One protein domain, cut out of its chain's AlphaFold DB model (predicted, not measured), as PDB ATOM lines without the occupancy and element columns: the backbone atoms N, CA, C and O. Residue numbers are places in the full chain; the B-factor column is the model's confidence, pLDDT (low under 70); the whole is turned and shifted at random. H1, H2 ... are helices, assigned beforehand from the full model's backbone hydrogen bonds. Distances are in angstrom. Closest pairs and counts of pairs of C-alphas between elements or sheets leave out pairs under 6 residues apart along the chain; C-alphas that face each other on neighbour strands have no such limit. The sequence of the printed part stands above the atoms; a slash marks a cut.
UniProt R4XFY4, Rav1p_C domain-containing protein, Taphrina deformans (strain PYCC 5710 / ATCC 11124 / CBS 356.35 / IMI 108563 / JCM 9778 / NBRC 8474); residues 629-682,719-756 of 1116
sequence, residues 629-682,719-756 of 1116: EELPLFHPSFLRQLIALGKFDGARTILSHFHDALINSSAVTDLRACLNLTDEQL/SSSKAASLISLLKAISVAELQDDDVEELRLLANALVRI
ATOM      1  N   GLU A 629       9.499-120.171  75.391       50.03
ATOM      2  CA  GLU A 629      10.157-119.284  76.363       50.03
ATOM      3  C   GLU A 629       9.313-118.023  76.590       50.03
ATOM      4  O   GLU A 629       8.742-117.455  75.655       50.03
ATOM      5  N   GLU A 630       9.216-117.579  77.848       63.00
ATOM      6  CA  GLU A 630       8.485-116.361  78.191       63.00
ATOM      7  C   GLU A 630       9.113-115.157  77.468       63.00
ATOM      8  O   GLU A 630      10.304-114.859  77.634       63.00
ATOM      9  N   LEU A 631       8.307-114.461  76.654       71.81
ATOM     10  CA  LEU A 631       8.742-113.225  76.013       71.81
ATOM     11  C   LEU A 631       9.181-112.227  77.091       71.81
ATOM     12  O   LEU A 631       8.533-112.133  78.144       71.81
ATOM     13  N   PRO A 632      10.243-111.440  76.843       75.88
ATOM     14  CA  PRO A 632      10.599-110.375  77.761       75.88
ATOM     15  C   PRO A 632       9.421-109.404  77.905       75.88
ATOM     16  O   PRO A 632       8.702-109.128  76.945       75.88
ATOM     17  N   LEU A 633       9.217-108.855  79.106       81.94
ATOM     18  CA  LEU A 633       8.056-107.996  79.388       81.94
ATOM     19  C   LEU A 633       7.992-106.766  78.470       81.94
ATOM     20  O   LEU A 633       6.906-106.279  78.169       81.94
ATOM     21  N   PHE A 634       9.149-106.273  78.020       83.44
ATOM     22  CA  PHE A 634       9.265-105.139  77.100       83.44
ATOM     23  C   PHE A 634       8.994-105.499  75.630       83.44
ATOM     24  O   PHE A 634       8.959-104.597  74.795       83.44
ATOM     25  N   HIS A 635       8.793-106.780  75.296       85.69
ATOM     26  CA  HIS A 635       8.511-107.204  73.927       85.69
ATOM     27  C   HIS A 635       7.200-106.571  73.422       85.69
ATOM     28  O   HIS A 635       6.183-106.640  74.129       85.69
ATOM     29  N   PRO A 636       7.157-106.015  72.195       85.00
ATOM     30  CA  PRO A 636       5.961-105.368  71.647       85.00
ATOM     31  C   PRO A 636       4.716-106.256  71.683       85.00
ATOM     32  O   PRO A 636       3.630-105.799  72.039       85.00
ATOM     33  N   SER A 637       4.870-107.550  71.385       80.62
ATOM     34  CA  SER A 637       3.759-108.511  71.420       80.62
ATOM     35  C   SER A 637       3.186-108.699  72.821       80.62
ATOM     36  O   SER A 637       1.965-108.749  72.967       80.62
ATOM     37  N   PHE A 638       4.037-108.756  73.853       85.50
ATOM     38  CA  PHE A 638       3.590-108.862  75.241       85.50
ATOM     39  C   PHE A 638       2.836-107.597  75.659       85.50
ATOM     40  O   PHE A 638       1.714-107.678  76.166       85.50
ATOM     41  N   LEU A 639       3.403-106.421  75.360       86.12
ATOM     42  CA  LEU A 639       2.776-105.127  75.627       86.12
ATOM     43  C   LEU A 639       1.420-104.997  74.924       86.12
ATOM     44  O   LEU A 639       0.446-104.585  75.552       86.12
ATOM     45  N   ARG A 640       1.319-105.408  73.654       84.56
ATOM     46  CA  ARG A 640       0.064-105.388  72.891       84.56
ATOM     47  C   ARG A 640      -1.008-106.270  73.537       84.56
ATOM     48  O   ARG A 640      -2.151-105.834  73.640       84.56
ATOM     49  N   GLN A 641      -0.661-107.468  74.023       85.69
ATOM     50  CA  GLN A 641      -1.623-108.319  74.743       85.69
ATOM     51  C   GLN A 641      -2.029-107.725  76.100       85.69
ATOM     52  O   GLN A 641      -3.202-107.768  76.471       85.69
ATOM     53  N   LEU A 642      -1.092-107.110  76.826       85.44
ATOM     54  CA  LEU A 642      -1.371-106.441  78.098       85.44
ATOM     55  C   LEU A 642      -2.328-105.243  77.918       85.44
ATOM     56  O   LEU A 642      -3.283-105.067  78.679       85.44
ATOM     57  N   ILE A 643      -2.123-104.465  76.854       83.38
ATOM     58  CA  ILE A 643      -3.007-103.377  76.416       83.38
ATOM     59  C   ILE A 643      -4.375-103.917  75.983       83.38
ATOM     60  O   ILE A 643      -5.403-103.351  76.358       83.38
ATOM     61  N   ALA A 644      -4.411-105.026  75.239       81.19
ATOM     62  CA  ALA A 644      -5.653-105.669  74.818       81.19
ATOM     63  C   ALA A 644      -6.486-106.171  76.010       81.19
ATOM     64  O   ALA A 644      -7.708-106.220  75.913       81.19
ATOM     65  N   LEU A 645      -5.863-106.465  77.158       80.44
ATOM     66  CA  LEU A 645      -6.549-106.727  78.430       80.44
ATOM     67  C   LEU A 645      -6.973-105.460  79.180       80.44
ATOM     68  O   LEU A 645      -7.759-105.529  80.119       80.44
ATOM     69  N   GLY A 646      -6.537-104.284  78.736       78.75
ATOM     70  CA  GLY A 646      -6.867-102.999  79.345       78.75
ATOM     71  C   GLY A 646      -5.897-102.527  80.423       78.75
ATOM     72  O   GLY A 646      -6.193-101.558  81.114       78.75
ATOM     73  N   LYS A 647      -4.738-103.175  80.571       85.00
ATOM     74  CA  LYS A 647      -3.740-102.853  81.600       85.00
ATOM     75  C   LYS A 647      -2.709-101.847  81.069       85.00
ATOM     76  O   LYS A 647      -1.527-102.148  80.922       85.00
ATOM     77  N   PHE A 648      -3.176-100.634  80.761       84.00
ATOM     78  CA  PHE A 648      -2.347 -99.554  80.202       84.00
ATOM     79  C   PHE A 648      -1.249 -99.082  81.170       84.00
ATOM     80  O   PHE A 648      -0.130 -98.809  80.742       84.00
ATOM     81  N   ASP A 649      -1.535 -99.036  82.474       82.00
ATOM     82  CA  ASP A 649      -0.565 -98.592  83.485       82.00
ATOM     83  C   ASP A 649       0.561 -99.609  83.698       82.00
ATOM     84  O   ASP A 649       1.723 -99.225  83.842       82.00
ATOM     85  N   GLY A 650       0.248-100.904  83.599       82.88
ATOM     86  CA  GLY A 650       1.249-101.971  83.563       82.88
ATOM     87  C   GLY A 650       2.197-101.812  82.372       82.88
ATOM     88  O   GLY A 650       3.413-101.848  82.545       82.88
ATOM     89  N   ALA A 651       1.663-101.525  81.178       86.75
ATOM     90  CA  ALA A 651       2.473-101.273  79.983       86.75
ATOM     91  C   ALA A 651       3.378-100.031  80.132       86.75
ATOM     92  O   ALA A 651       4.564-100.091  79.806       86.75
ATOM     93  N   ARG A 652       2.861 -98.926  80.692       85.81
ATOM     94  CA  ARG A 652       3.664 -97.724  81.001       85.81
ATOM     95  C   ARG A 652       4.767 -98.018  82.017       85.81
ATOM     96  O   ARG A 652       5.892 -97.554  81.856       85.81
ATOM     97  N   THR A 653       4.462 -98.814  83.040       84.88
ATOM     98  CA  THR A 653       5.425 -99.206  84.077       84.88
ATOM     99  C   THR A 653       6.569-100.019  83.483       84.88
ATOM    100  O   THR A 653       7.729 -99.709  83.758       84.88
ATOM    101  N   ILE A 654       6.266-100.992  82.615       86.88
ATOM    102  CA  ILE A 654       7.276-101.779  81.896       86.88
ATOM    103  C   ILE A 654       8.181-100.865  81.064       86.88
ATOM    104  O   ILE A 654       9.399-100.957  81.178       86.88
ATOM    105  N   LEU A 655       7.608 -99.956  80.265       87.12
ATOM    106  CA  LEU A 655       8.396 -99.057  79.413       87.12
ATOM    107  C   LEU A 655       9.252 -98.066  80.212       87.12
ATOM    108  O   LEU A 655      10.368 -97.764  79.798       87.12
ATOM    109  N   SER A 656       8.765 -97.582  81.358       84.69
ATOM    110  CA  SER A 656       9.530 -96.699  82.252       84.69
ATOM    111  C   SER A 656      10.740 -97.423  82.848       84.69
ATOM    112  O   SER A 656      11.853 -96.914  82.775       84.69
ATOM    113  N   HIS A 657      10.553 -98.650  83.347       83.06
ATOM    114  CA  HIS A 657      11.655 -99.451  83.890       83.06
ATOM    115  C   HIS A 657      12.625 -99.912  82.799       83.06
ATOM    116  O   HIS A 657      13.826 -99.977  83.038       83.06
ATOM    117  N   PHE A 658      12.125-100.206  81.598       85.75
ATOM    118  CA  PHE A 658      12.964-100.550  80.456       85.75
ATOM    119  C   PHE A 658      13.828 -99.358  80.022       85.75
ATOM    120  O   PHE A 658      15.026 -99.514  79.807       85.75
ATOM    121  N   HIS A 659      13.251 -98.154  79.981       86.12
ATOM    122  CA  HIS A 659      13.990 -96.909  79.750       86.12
ATOM    123  C   HIS A 659      15.066 -96.670  80.817       86.12
ATOM    124  O   HIS A 659      16.227 -96.448  80.469       86.12
ATOM    125  N   ASP A 660      14.718 -96.797  82.100       81.81
ATOM    126  CA  ASP A 660      15.662 -96.605  83.205       81.81
ATOM    127  C   ASP A 660      16.778 -97.679  83.194       81.81
ATOM    128  O   ASP A 660      17.941 -97.380  83.476       81.81
ATOM    129  N   ALA A 661      16.465 -98.924  82.813       79.25
ATOM    130  CA  ALA A 661      17.441-100.006  82.668       79.25
ATOM    131  C   ALA A 661      18.425 -99.761  81.510       79.25
ATOM    132  O   ALA A 661      19.623-100.008  81.663       79.25
ATOM    133  N   LEU A 662      17.945 -99.227  80.380       79.69
ATOM    134  CA  LEU A 662      18.783 -98.871  79.230       79.69
ATOM    135  C   LEU A 662      19.737 -97.704  79.526       79.69
ATOM    136  O   LEU A 662      20.828 -97.662  78.969       79.69
ATOM    137  N   ILE A 663      19.352 -96.771  80.404       79.62
ATOM    138  CA  ILE A 663      20.227 -95.667  80.831       79.62
ATOM    139  C   ILE A 663      21.308 -96.152  81.806       79.62
ATOM    140  O   ILE A 663      22.450 -95.697  81.737       79.62
ATOM    141  N   ASN A 664      20.952 -97.047  82.730       72.94
ATOM    142  CA  ASN A 664      21.825 -97.436  83.839       72.94
ATOM    143  C   ASN A 664      22.797 -98.580  83.506       72.94
ATOM    144  O   ASN A 664      23.822 -98.714  84.178       72.94
ATOM    145  N   SER A 665      22.506 -99.414  82.502       64.00
ATOM    146  CA  SER A 665      23.356-100.561  82.170       64.00
ATOM    147  C   SER A 665      24.417-100.219  81.119       64.00
ATOM    148  O   SER A 665      24.102 -99.930  79.969       64.00
ATOM    149  N   SER A 666      25.698-100.306  81.495       52.62
ATOM    150  CA  SER A 666      26.836-100.192  80.566       52.62
ATOM    151  C   SER A 666      27.197-101.516  79.866       52.62
ATOM    152  O   SER A 666      28.047-101.520  78.978       52.62
ATOM    153  N   ALA A 667      26.536-102.629  80.219       49.53
ATOM    154  CA  ALA A 667      26.721-103.945  79.603       49.53
ATOM    155  C   ALA A 667      25.365-104.665  79.435       49.53
ATOM    156  O   ALA A 667      24.689-105.010  80.402       49.53
ATOM    157  N   VAL A 668      24.963-104.889  78.182       52.28
ATOM    158  CA  VAL A 668      23.637-105.375  77.731       52.28
ATOM    159  C   VAL A 668      23.461-106.894  77.936       52.28
ATOM    160  O   VAL A 668      22.802-107.563  77.152       52.28
ATOM    161  N   THR A 669      24.077-107.495  78.956       51.47
ATOM    162  CA  THR A 669      24.100-108.963  79.071       51.47
ATOM    163  C   THR A 669      22.897-109.574  79.787       51.47
ATOM    164  O   THR A 669      22.712-110.772  79.637       51.47
ATOM    165  N   ASP A 670      22.059-108.806  80.508       56.47
ATOM    166  CA  ASP A 670      20.846-109.384  81.123       56.47
ATOM    167  C   ASP A 670      19.737-108.354  81.464       56.47
ATOM    168  O   ASP A 670      19.430-108.066  82.623       56.47
ATOM    169  N   LEU A 671      19.103-107.761  80.443       62.66
ATOM    170  CA  LEU A 671      17.981-106.816  80.630       62.66
ATOM    171  C   LEU A 671      16.726-107.482  81.229       62.66
ATOM    172  O   LEU A 671      15.906-106.801  81.852       62.66
ATOM    173  N   ARG A 672      16.586-108.809  81.096       61.44
ATOM    174  CA  ARG A 672      15.490-109.593  81.688       61.44
ATOM    175  C   ARG A 672      15.514-109.561  83.219       61.44
ATOM    176  O   ARG A 672      14.462-109.403  83.834       61.44
ATOM    177  N   ALA A 673      16.697-109.621  83.835       55.78
ATOM    178  CA  ALA A 673      16.855-109.569  85.292       55.78
ATOM    179  C   ALA A 673      16.546-108.180  85.888       55.78
ATOM    180  O   ALA A 673      16.195-108.065  87.064       55.78
ATOM    181  N   CYS A 674      16.646-107.117  85.081       52.75
ATOM    182  CA  CYS A 674      16.410-105.736  85.510       52.75
ATOM    183  C   CYS A 674      14.919-105.379  85.666       52.75
ATOM    184  O   CYS A 674      14.597-104.379  86.305       52.75
ATOM    185  N   LEU A 675      14.006-106.190  85.119       62.91
ATOM    186  CA  LEU A 675      12.559-105.942  85.082       62.91
ATOM    187  C   LEU A 675      11.774-106.882  86.017       62.91
ATOM    188  O   LEU A 675      10.727-107.416  85.648       62.91
ATOM    189  N   ASN A 676      12.254-107.057  87.254       65.31
ATOM    190  CA  ASN A 676      11.579-107.821  88.316       65.31
ATOM    191  C   ASN A 676      10.338-107.089  88.871       65.31
ATOM    192  O   ASN A 676      10.248-106.785  90.060       65.31
ATOM    193  N   LEU A 677       9.369-106.796  88.004       74.94
ATOM    194  CA  LEU A 677       8.061-106.269  88.392       74.94
ATOM    195  C   LEU A 677       7.236-107.381  89.039       74.94
ATOM    196  O   LEU A 677       7.254-108.517  88.561       74.94
ATOM    197  N   THR A 678       6.494-107.077  90.102       75.31
ATOM    198  CA  THR A 678       5.544-108.026  90.705       75.31
ATOM    199  C   THR A 678       4.241-108.086  89.902       75.31
ATOM    200  O   THR A 678       3.890-107.142  89.193       75.31
ATOM    201  N   ASP A 679       3.486-109.185  90.017       72.62
ATOM    202  CA  ASP A 679       2.169-109.301  89.361       72.62
ATOM    203  C   ASP A 679       1.200-108.203  89.842       72.62
ATOM    204  O   ASP A 679       0.378-107.711  89.070       72.62
ATOM    205  N   GLU A 680       1.340-107.750  91.090       68.50
ATOM    206  CA  GLU A 680       0.576-106.620  91.625       68.50
ATOM    207  C   GLU A 680       0.919-105.309  90.905       68.50
ATOM    208  O   GLU A 680       0.019-104.554  90.556       68.50
ATOM    209  N   GLN A 681       2.191-105.043  90.602       71.25
ATOM    210  CA  GLN A 681       2.597-103.841  89.859       71.25
ATOM    211  C   GLN A 681       2.165-103.877  88.388       71.25
ATOM    212  O   GLN A 681       1.912-102.832  87.797       71.25
ATOM    213  N   LEU A 682       2.073-105.070  87.794       75.56
ATOM    214  CA  LEU A 682       1.733-105.242  86.380       75.56
ATOM    215  C   LEU A 682       0.218-105.194  86.114       75.56
ATOM    216  O   LEU A 682      -0.215-104.680  85.082       75.56
ATOM    217  N   SER A 719       6.649 -90.666  80.829       80.19
ATOM    218  CA  SER A 719       6.395 -89.321  80.297       80.19
ATOM    219  C   SER A 719       6.740 -89.184  78.809       80.19
ATOM    220  O   SER A 719       7.471 -89.995  78.236       80.19
ATOM    221  N   SER A 720       6.282 -88.090  78.188       78.31
ATOM    222  CA  SER A 720       6.645 -87.725  76.807       78.31
ATOM    223  C   SER A 720       8.163 -87.565  76.624       78.31
ATOM    224  O   SER A 720       8.735 -88.013  75.628       78.31
ATOM    225  N   SER A 721       8.849 -87.015  77.634       80.56
ATOM    226  CA  SER A 721      10.309 -86.885  77.651       80.56
ATOM    227  C   SER A 721      11.027 -88.238  77.751       80.56
ATOM    228  O   SER A 721      11.993 -88.461  77.016       80.56
ATOM    229  N   LYS A 722      10.533 -89.173  78.581       82.56
ATOM    230  CA  LYS A 722      11.057 -90.550  78.647       82.56
ATOM    231  C   LYS A 722      10.827 -91.307  77.340       82.56
ATOM    232  O   LYS A 722      11.741 -91.977  76.875       82.56
ATOM    233  N   ALA A 723       9.667 -91.160  76.700       83.25
ATOM    234  CA  ALA A 723       9.388 -91.803  75.417       83.25
ATOM    235  C   ALA A 723      10.312 -91.302  74.297       83.25
ATOM    236  O   ALA A 723      10.911 -92.110  73.593       83.25
ATOM    237  N   ALA A 724      10.506 -89.984  74.169       83.19
ATOM    238  CA  ALA A 724      11.432 -89.423  73.183       83.19
ATOM    239  C   ALA A 724      12.880 -89.895  73.418       83.19
ATOM    240  O   ALA A 724      13.586 -90.252  72.470       83.19
ATOM    241  N   SER A 725      13.303 -89.955  74.685       86.25
ATOM    242  CA  SER A 725      14.606 -90.497  75.077       86.25
ATOM    243  C   SER A 725      14.725 -91.992  74.750       86.25
ATOM    244  O   SER A 725      15.690 -92.379  74.095       86.25
ATOM    245  N   LEU A 726      13.730 -92.815  75.094       84.75
ATOM    246  CA  LEU A 726      13.693 -94.248  74.782       84.75
ATOM    247  C   LEU A 726      13.806 -94.502  73.274       84.75
ATOM    248  O   LEU A 726      14.597 -95.334  72.850       84.75
ATOM    249  N   ILE A 727      13.079 -93.741  72.456       82.88
ATOM    250  CA  ILE A 727      13.126 -93.860  70.993       82.88
ATOM    251  C   ILE A 727      14.516 -93.504  70.451       82.88
ATOM    252  O   ILE A 727      14.988 -94.132  69.505       82.88
ATOM    253  N   SER A 728      15.186 -92.508  71.037       84.31
ATOM    254  CA  SER A 728      16.563 -92.177  70.660       84.31
ATOM    255  C   SER A 728      17.561 -93.268  71.070       84.31
ATOM    256  O   SER A 728      18.454 -93.590  70.290       84.31
ATOM    257  N   LEU A 729      17.369 -93.883  72.244       83.00
ATOM    258  CA  LEU A 729      18.211 -94.966  72.757       83.00
ATOM    259  C   LEU A 729      18.044 -96.249  71.941       83.00
ATOM    260  O   LEU A 729      19.040 -96.855  71.572       83.00
ATOM    261  N   LEU A 730      16.813 -96.609  71.574       80.56
ATOM    262  CA  LEU A 730      16.512 -97.775  70.737       80.56
ATOM    263  C   LEU A 730      17.096 -97.678  69.321       80.56
ATOM    264  O   LEU A 730      17.363 -98.696  68.697       80.56
ATOM    265  N   LYS A 731      17.332 -96.462  68.811       79.56
ATOM    266  CA  LYS A 731      18.050 -96.250  67.541       79.56
ATOM    267  C   LYS A 731      19.570 -96.359  67.680       79.56
ATOM    268  O   LYS A 731      20.250 -96.559  66.680       79.56
ATOM    269  N   ALA A 732      20.102 -96.151  68.883       76.75
ATOM    270  CA  ALA A 732      21.537 -96.113  69.152       76.75
ATOM    271  C   ALA A 732      22.076 -97.436  69.724       76.75
ATOM    272  O   ALA A 732      23.256 -97.735  69.553       76.75
ATOM    273  N   ILE A 733      21.230 -98.209  70.407       75.00
ATOM    274  CA  ILE A 733      21.585 -99.435  71.125       75.00
ATOM    275  C   ILE A 733      20.849-100.609  70.477       75.00
ATOM    276  O   ILE A 733      19.622-100.634  70.449       75.00
ATOM    277  N   SER A 734      21.602-101.604  70.002       69.25
ATOM    278  CA  SER A 734      21.036-102.886  69.572       69.25
ATOM    279  C   SER A 734      20.776-103.763  70.799       69.25
ATOM    280  O   SER A 734      21.691-104.040  71.579       69.25
ATOM    281  N   VAL A 735      19.521-104.167  70.993       71.62
ATOM    282  CA  VAL A 735      19.091-105.074  72.067       71.62
ATOM    283  C   VAL A 735      18.986-106.478  71.477       71.62
ATOM    284  O   VAL A 735      18.208-106.684  70.555       71.62
ATOM    285  N   ALA A 736      19.740-107.444  72.011       62.50
ATOM    286  CA  ALA A 736      19.869-108.792  71.436       62.50
ATOM    287  C   ALA A 736      18.542-109.574  71.292       62.50
ATOM    288  O   ALA A 736      18.471-110.514  70.509       62.50
ATOM    289  N   GLU A 737      17.503-109.190  72.040       66.50
ATOM    290  CA  GLU A 737      16.186-109.843  72.071       66.50
ATOM    291  C   GLU A 737      15.113-109.140  71.208       66.50
ATOM    292  O   GLU A 737      13.962-109.565  71.233       66.50
ATOM    293  N   LEU A 738      15.449-108.063  70.479       73.56
ATOM    294  CA  LEU A 738      14.512-107.317  69.620       73.56
ATOM    295  C   LEU A 738      15.029-107.237  68.179       73.56
ATOM    296  O   LEU A 738      16.183-106.871  67.956       73.56
ATOM    297  N   GLN A 739      14.168-107.524  67.199       74.12
ATOM    298  CA  GLN A 739      14.456-107.289  65.780       74.12
ATOM    299  C   GLN A 739      14.126-105.846  65.368       74.12
ATOM    300  O   GLN A 739      13.439-105.123  66.088       74.12
ATOM    301  N   ASP A 740      14.572-105.425  64.181       72.56
ATOM    302  CA  ASP A 740      14.307-104.073  63.658       72.56
ATOM    303  C   ASP A 740      12.799-103.763  63.570       72.56
ATOM    304  O   ASP A 740      12.364-102.654  63.901       72.56
ATOM    305  N   ASP A 741      11.987-104.757  63.197       71.75
ATOM    306  CA  ASP A 741      10.526-104.639  63.162       71.75
ATOM    307  C   ASP A 741       9.921-104.514  64.573       71.75
ATOM    308  O   ASP A 741       8.993-103.725  64.782       71.75
ATOM    309  N   ASP A 742      10.478-105.223  65.562       79.75
ATOM    310  CA  ASP A 742      10.047-105.139  66.963       79.75
ATOM    311  C   ASP A 742      10.388-103.772  67.566       79.75
ATOM    312  O   ASP A 742       9.597-103.194  68.313       79.75
ATOM    313  N   VAL A 743      11.548-103.211  67.218       81.12
ATOM    314  CA  VAL A 743      11.962-101.867  67.645       81.12
ATOM    315  C   VAL A 743      11.012-100.804  67.090       81.12
ATOM    316  O   VAL A 743      10.611 -99.888  67.818       81.12
ATOM    317  N   GLU A 744      10.603-100.929  65.827       82.00
ATOM    318  CA  GLU A 744       9.635-100.015  65.220       82.00
ATOM    319  C   GLU A 744       8.233-100.175  65.833       82.00
ATOM    320  O   GLU A 744       7.556 -99.177  66.097       82.00
ATOM    321  N   GLU A 745       7.798-101.400  66.148       82.88
ATOM    322  CA  GLU A 745       6.529-101.611  66.850       82.88
ATOM    323  C   GLU A 745       6.564-101.058  68.284       82.88
ATOM    324  O   GLU A 745       5.613-100.400  68.720       82.88
ATOM    325  N   LEU A 746       7.677-101.231  69.000       86.88
ATOM    326  CA  LEU A 746       7.884-100.662  70.331       86.88
ATOM    327  C   LEU A 746       7.831 -99.130  70.302       86.88
ATOM    328  O   LEU A 746       7.221 -98.511  71.176       86.88
ATOM    329  N   ARG A 747       8.421 -98.515  69.269       87.00
ATOM    330  CA  ARG A 747       8.368 -97.067  69.029       87.00
ATOM    331  C   ARG A 747       6.927 -96.579  68.877       87.00
ATOM    332  O   ARG A 747       6.549 -95.582  69.496       87.00
ATOM    333  N   LEU A 748       6.129 -97.274  68.065       85.94
ATOM    334  CA  LEU A 748       4.720 -96.948  67.830       85.94
ATOM    335  C   LEU A 748       3.886 -97.097  69.112       85.94
ATOM    336  O   LEU A 748       3.094 -96.210  69.435       85.94
ATOM    337  N   LEU A 749       4.095 -98.176  69.874       87.25
ATOM    338  CA  LEU A 749       3.412 -98.417  71.149       87.25
ATOM    339  C   LEU A 749       3.770 -97.358  72.202       87.25
ATOM    340  O   LEU A 749       2.872 -96.833  72.861       87.25
ATOM    341  N   ALA A 750       5.050 -97.001  72.333       86.12
ATOM    342  CA  ALA A 750       5.514 -95.979  73.270       86.12
ATOM    343  C   ALA A 750       4.905 -94.600  72.962       86.12
ATOM    344  O   ALA A 750       4.377 -93.945  73.861       86.12
ATOM    345  N   ASN A 751       4.910 -94.186  71.690       85.00
ATOM    346  CA  ASN A 751       4.276 -92.939  71.252       85.00
ATOM    347  C   ASN A 751       2.767 -92.925  71.522       85.00
ATOM    348  O   ASN A 751       2.227 -91.925  71.999       85.00
ATOM    349  N   ALA A 752       2.082 -94.033  71.232       84.56
ATOM    350  CA  ALA A 752       0.646 -94.135  71.443       84.56
ATOM    351  C   ALA A 752       0.278 -94.087  72.939       84.56
ATOM    352  O   ALA A 752      -0.679 -93.405  73.301       84.56
ATOM    353  N   LEU A 753       1.058 -94.729  73.822       84.12
ATOM    354  CA  LEU A 753       0.818 -94.728  75.274       84.12
ATOM    355  C   LEU A 753       0.960 -93.352  75.932       84.12
ATOM    356  O   LEU A 753       0.262 -93.091  76.911       84.12
ATOM    357  N   VAL A 754       1.835 -92.486  75.409       82.44
ATOM    358  CA  VAL A 754       2.004 -91.103  75.896       82.44
ATOM    359  C   VAL A 754       0.805 -90.230  75.538       82.44
ATOM    360  O   VAL A 754       0.406 -89.373  76.320       82.44
ATOM    361  N   ARG A 755       0.214 -90.437  74.355       76.88
ATOM    362  CA  ARG A 755      -0.940 -89.653  73.884       76.88
ATOM    363  C   ARG A 755      -2.255 -90.051  74.551       76.88
ATOM    364  O   ARG A 755      -3.228 -89.304  74.477       76.88
ATOM    365  N   ILE A 756      -2.307 -91.231  75.163       76.69
ATOM    366  CA  ILE A 756      -3.468 -91.692  75.921       76.69
ATOM    367  C   ILE A 756      -3.315 -91.193  77.357       76.69
ATOM    368  O   ILE A 756      -2.422 -91.638  78.075       76.69
TER     369      ILE A 756
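AT A GLANCE: This is residues 629 to 682 and 719 to 756 of the 1116 residues of the protein "Rav1p_C domain-containing protein" of Taphrina deformans (strain PYCC 5710 / ATCC 11124 / CBS 356.35 / IMI 108563 / JCM 9778 / NBRC 8474) (UniProt R4XFY4). Two helical hairpins, H1 with H2 and H4 with H5, are stacked one over the other, the long helix H2 crossing H4 at a slant. On the side of H2 away from H4 and H5, the long link after H2 runs back along it to the small helix H3, which packs on the first half of H2. The printed part has 92 residues with five named helices, in the order H1, H2, H3, H4, H5, and no named strand: its class is all helix. It is compact, with a radius of gyration of the C-alphas of 12.2 A, and rounded, spanning 33 by 27 by 22 A.

HOW THE PARTS SIT: H1, residues 636 to 644, and H2, residues 648 to 664, form a helical hairpin at a shallow tilt of 28 degrees, opposite ways. H2 touches H1 with residues 648 to 651 alone; the closest C-alphas, of Leu 639 and Ala 651, are 5.8 A apart. H3, residues 679 to 682, touches residues 649 to 654 of H2, closest at the C-alphas of Gly 650 and Leu 682, 4.3 A apart. H4, residues 720 to 732, touches residues 656 to 662 of H2 at a steep tilt of 53 degrees, the same way; the closest C-alphas, of His 659 and Leu 726, are 5.6 A apart. H5, residues 740 to 755, forms a helical hairpin with H4, at a shallow tilt of 8 degrees, opposite ways; their closest C-alphas, of Ser 720 and Val 754, are 5.8 A apart. With residues 742 to 749, H5 touches H1 at 34 degrees, only just a shallow tilt, the same way; the closest C-alphas, of Pro 636 and Leu 746, are 5.3 A apart. H5 and H2 only just touch, with 3 pairs of C-alphas within 8 A, the closest being Arg 652 and Leu 753 at 7.1 A. H2 is the hub, touching four helices. H3 is apart from H1, H4 and H5, and H1 is apart from H4. In H1, H2, H4 and H5 every O i to N i+4 pair is within hydrogen-bond range; H3 is too short for such a pair.

IN THESE COORDINATES: H1 begins at C-alpha 636, (5.961, -105.368, 71.647), and is 12.0 A long from first to last C-alpha. H2 is 24.5 A long and ends at C-alpha 664, (21.825, -97.436, 83.839). H3 measures 5.1 A, H4 18.7 A and H5 23.3 A, H5 ending at C-alpha 755, (-0.940, -89.653, 73.884).

THE WHOLE: The two C-alphas farthest apart, of Leu 645 and Ser 666, are 34.1 A apart. Residues 683 to 718 are not printed, and C-alphas 682 and 719 are 17.7 A apart across this cut. The link from H2 to H3 is long, with 14 residues. The mean pLDDT of the printed part is 77.0; 18 residues are under 70, among them residues 665 to 676.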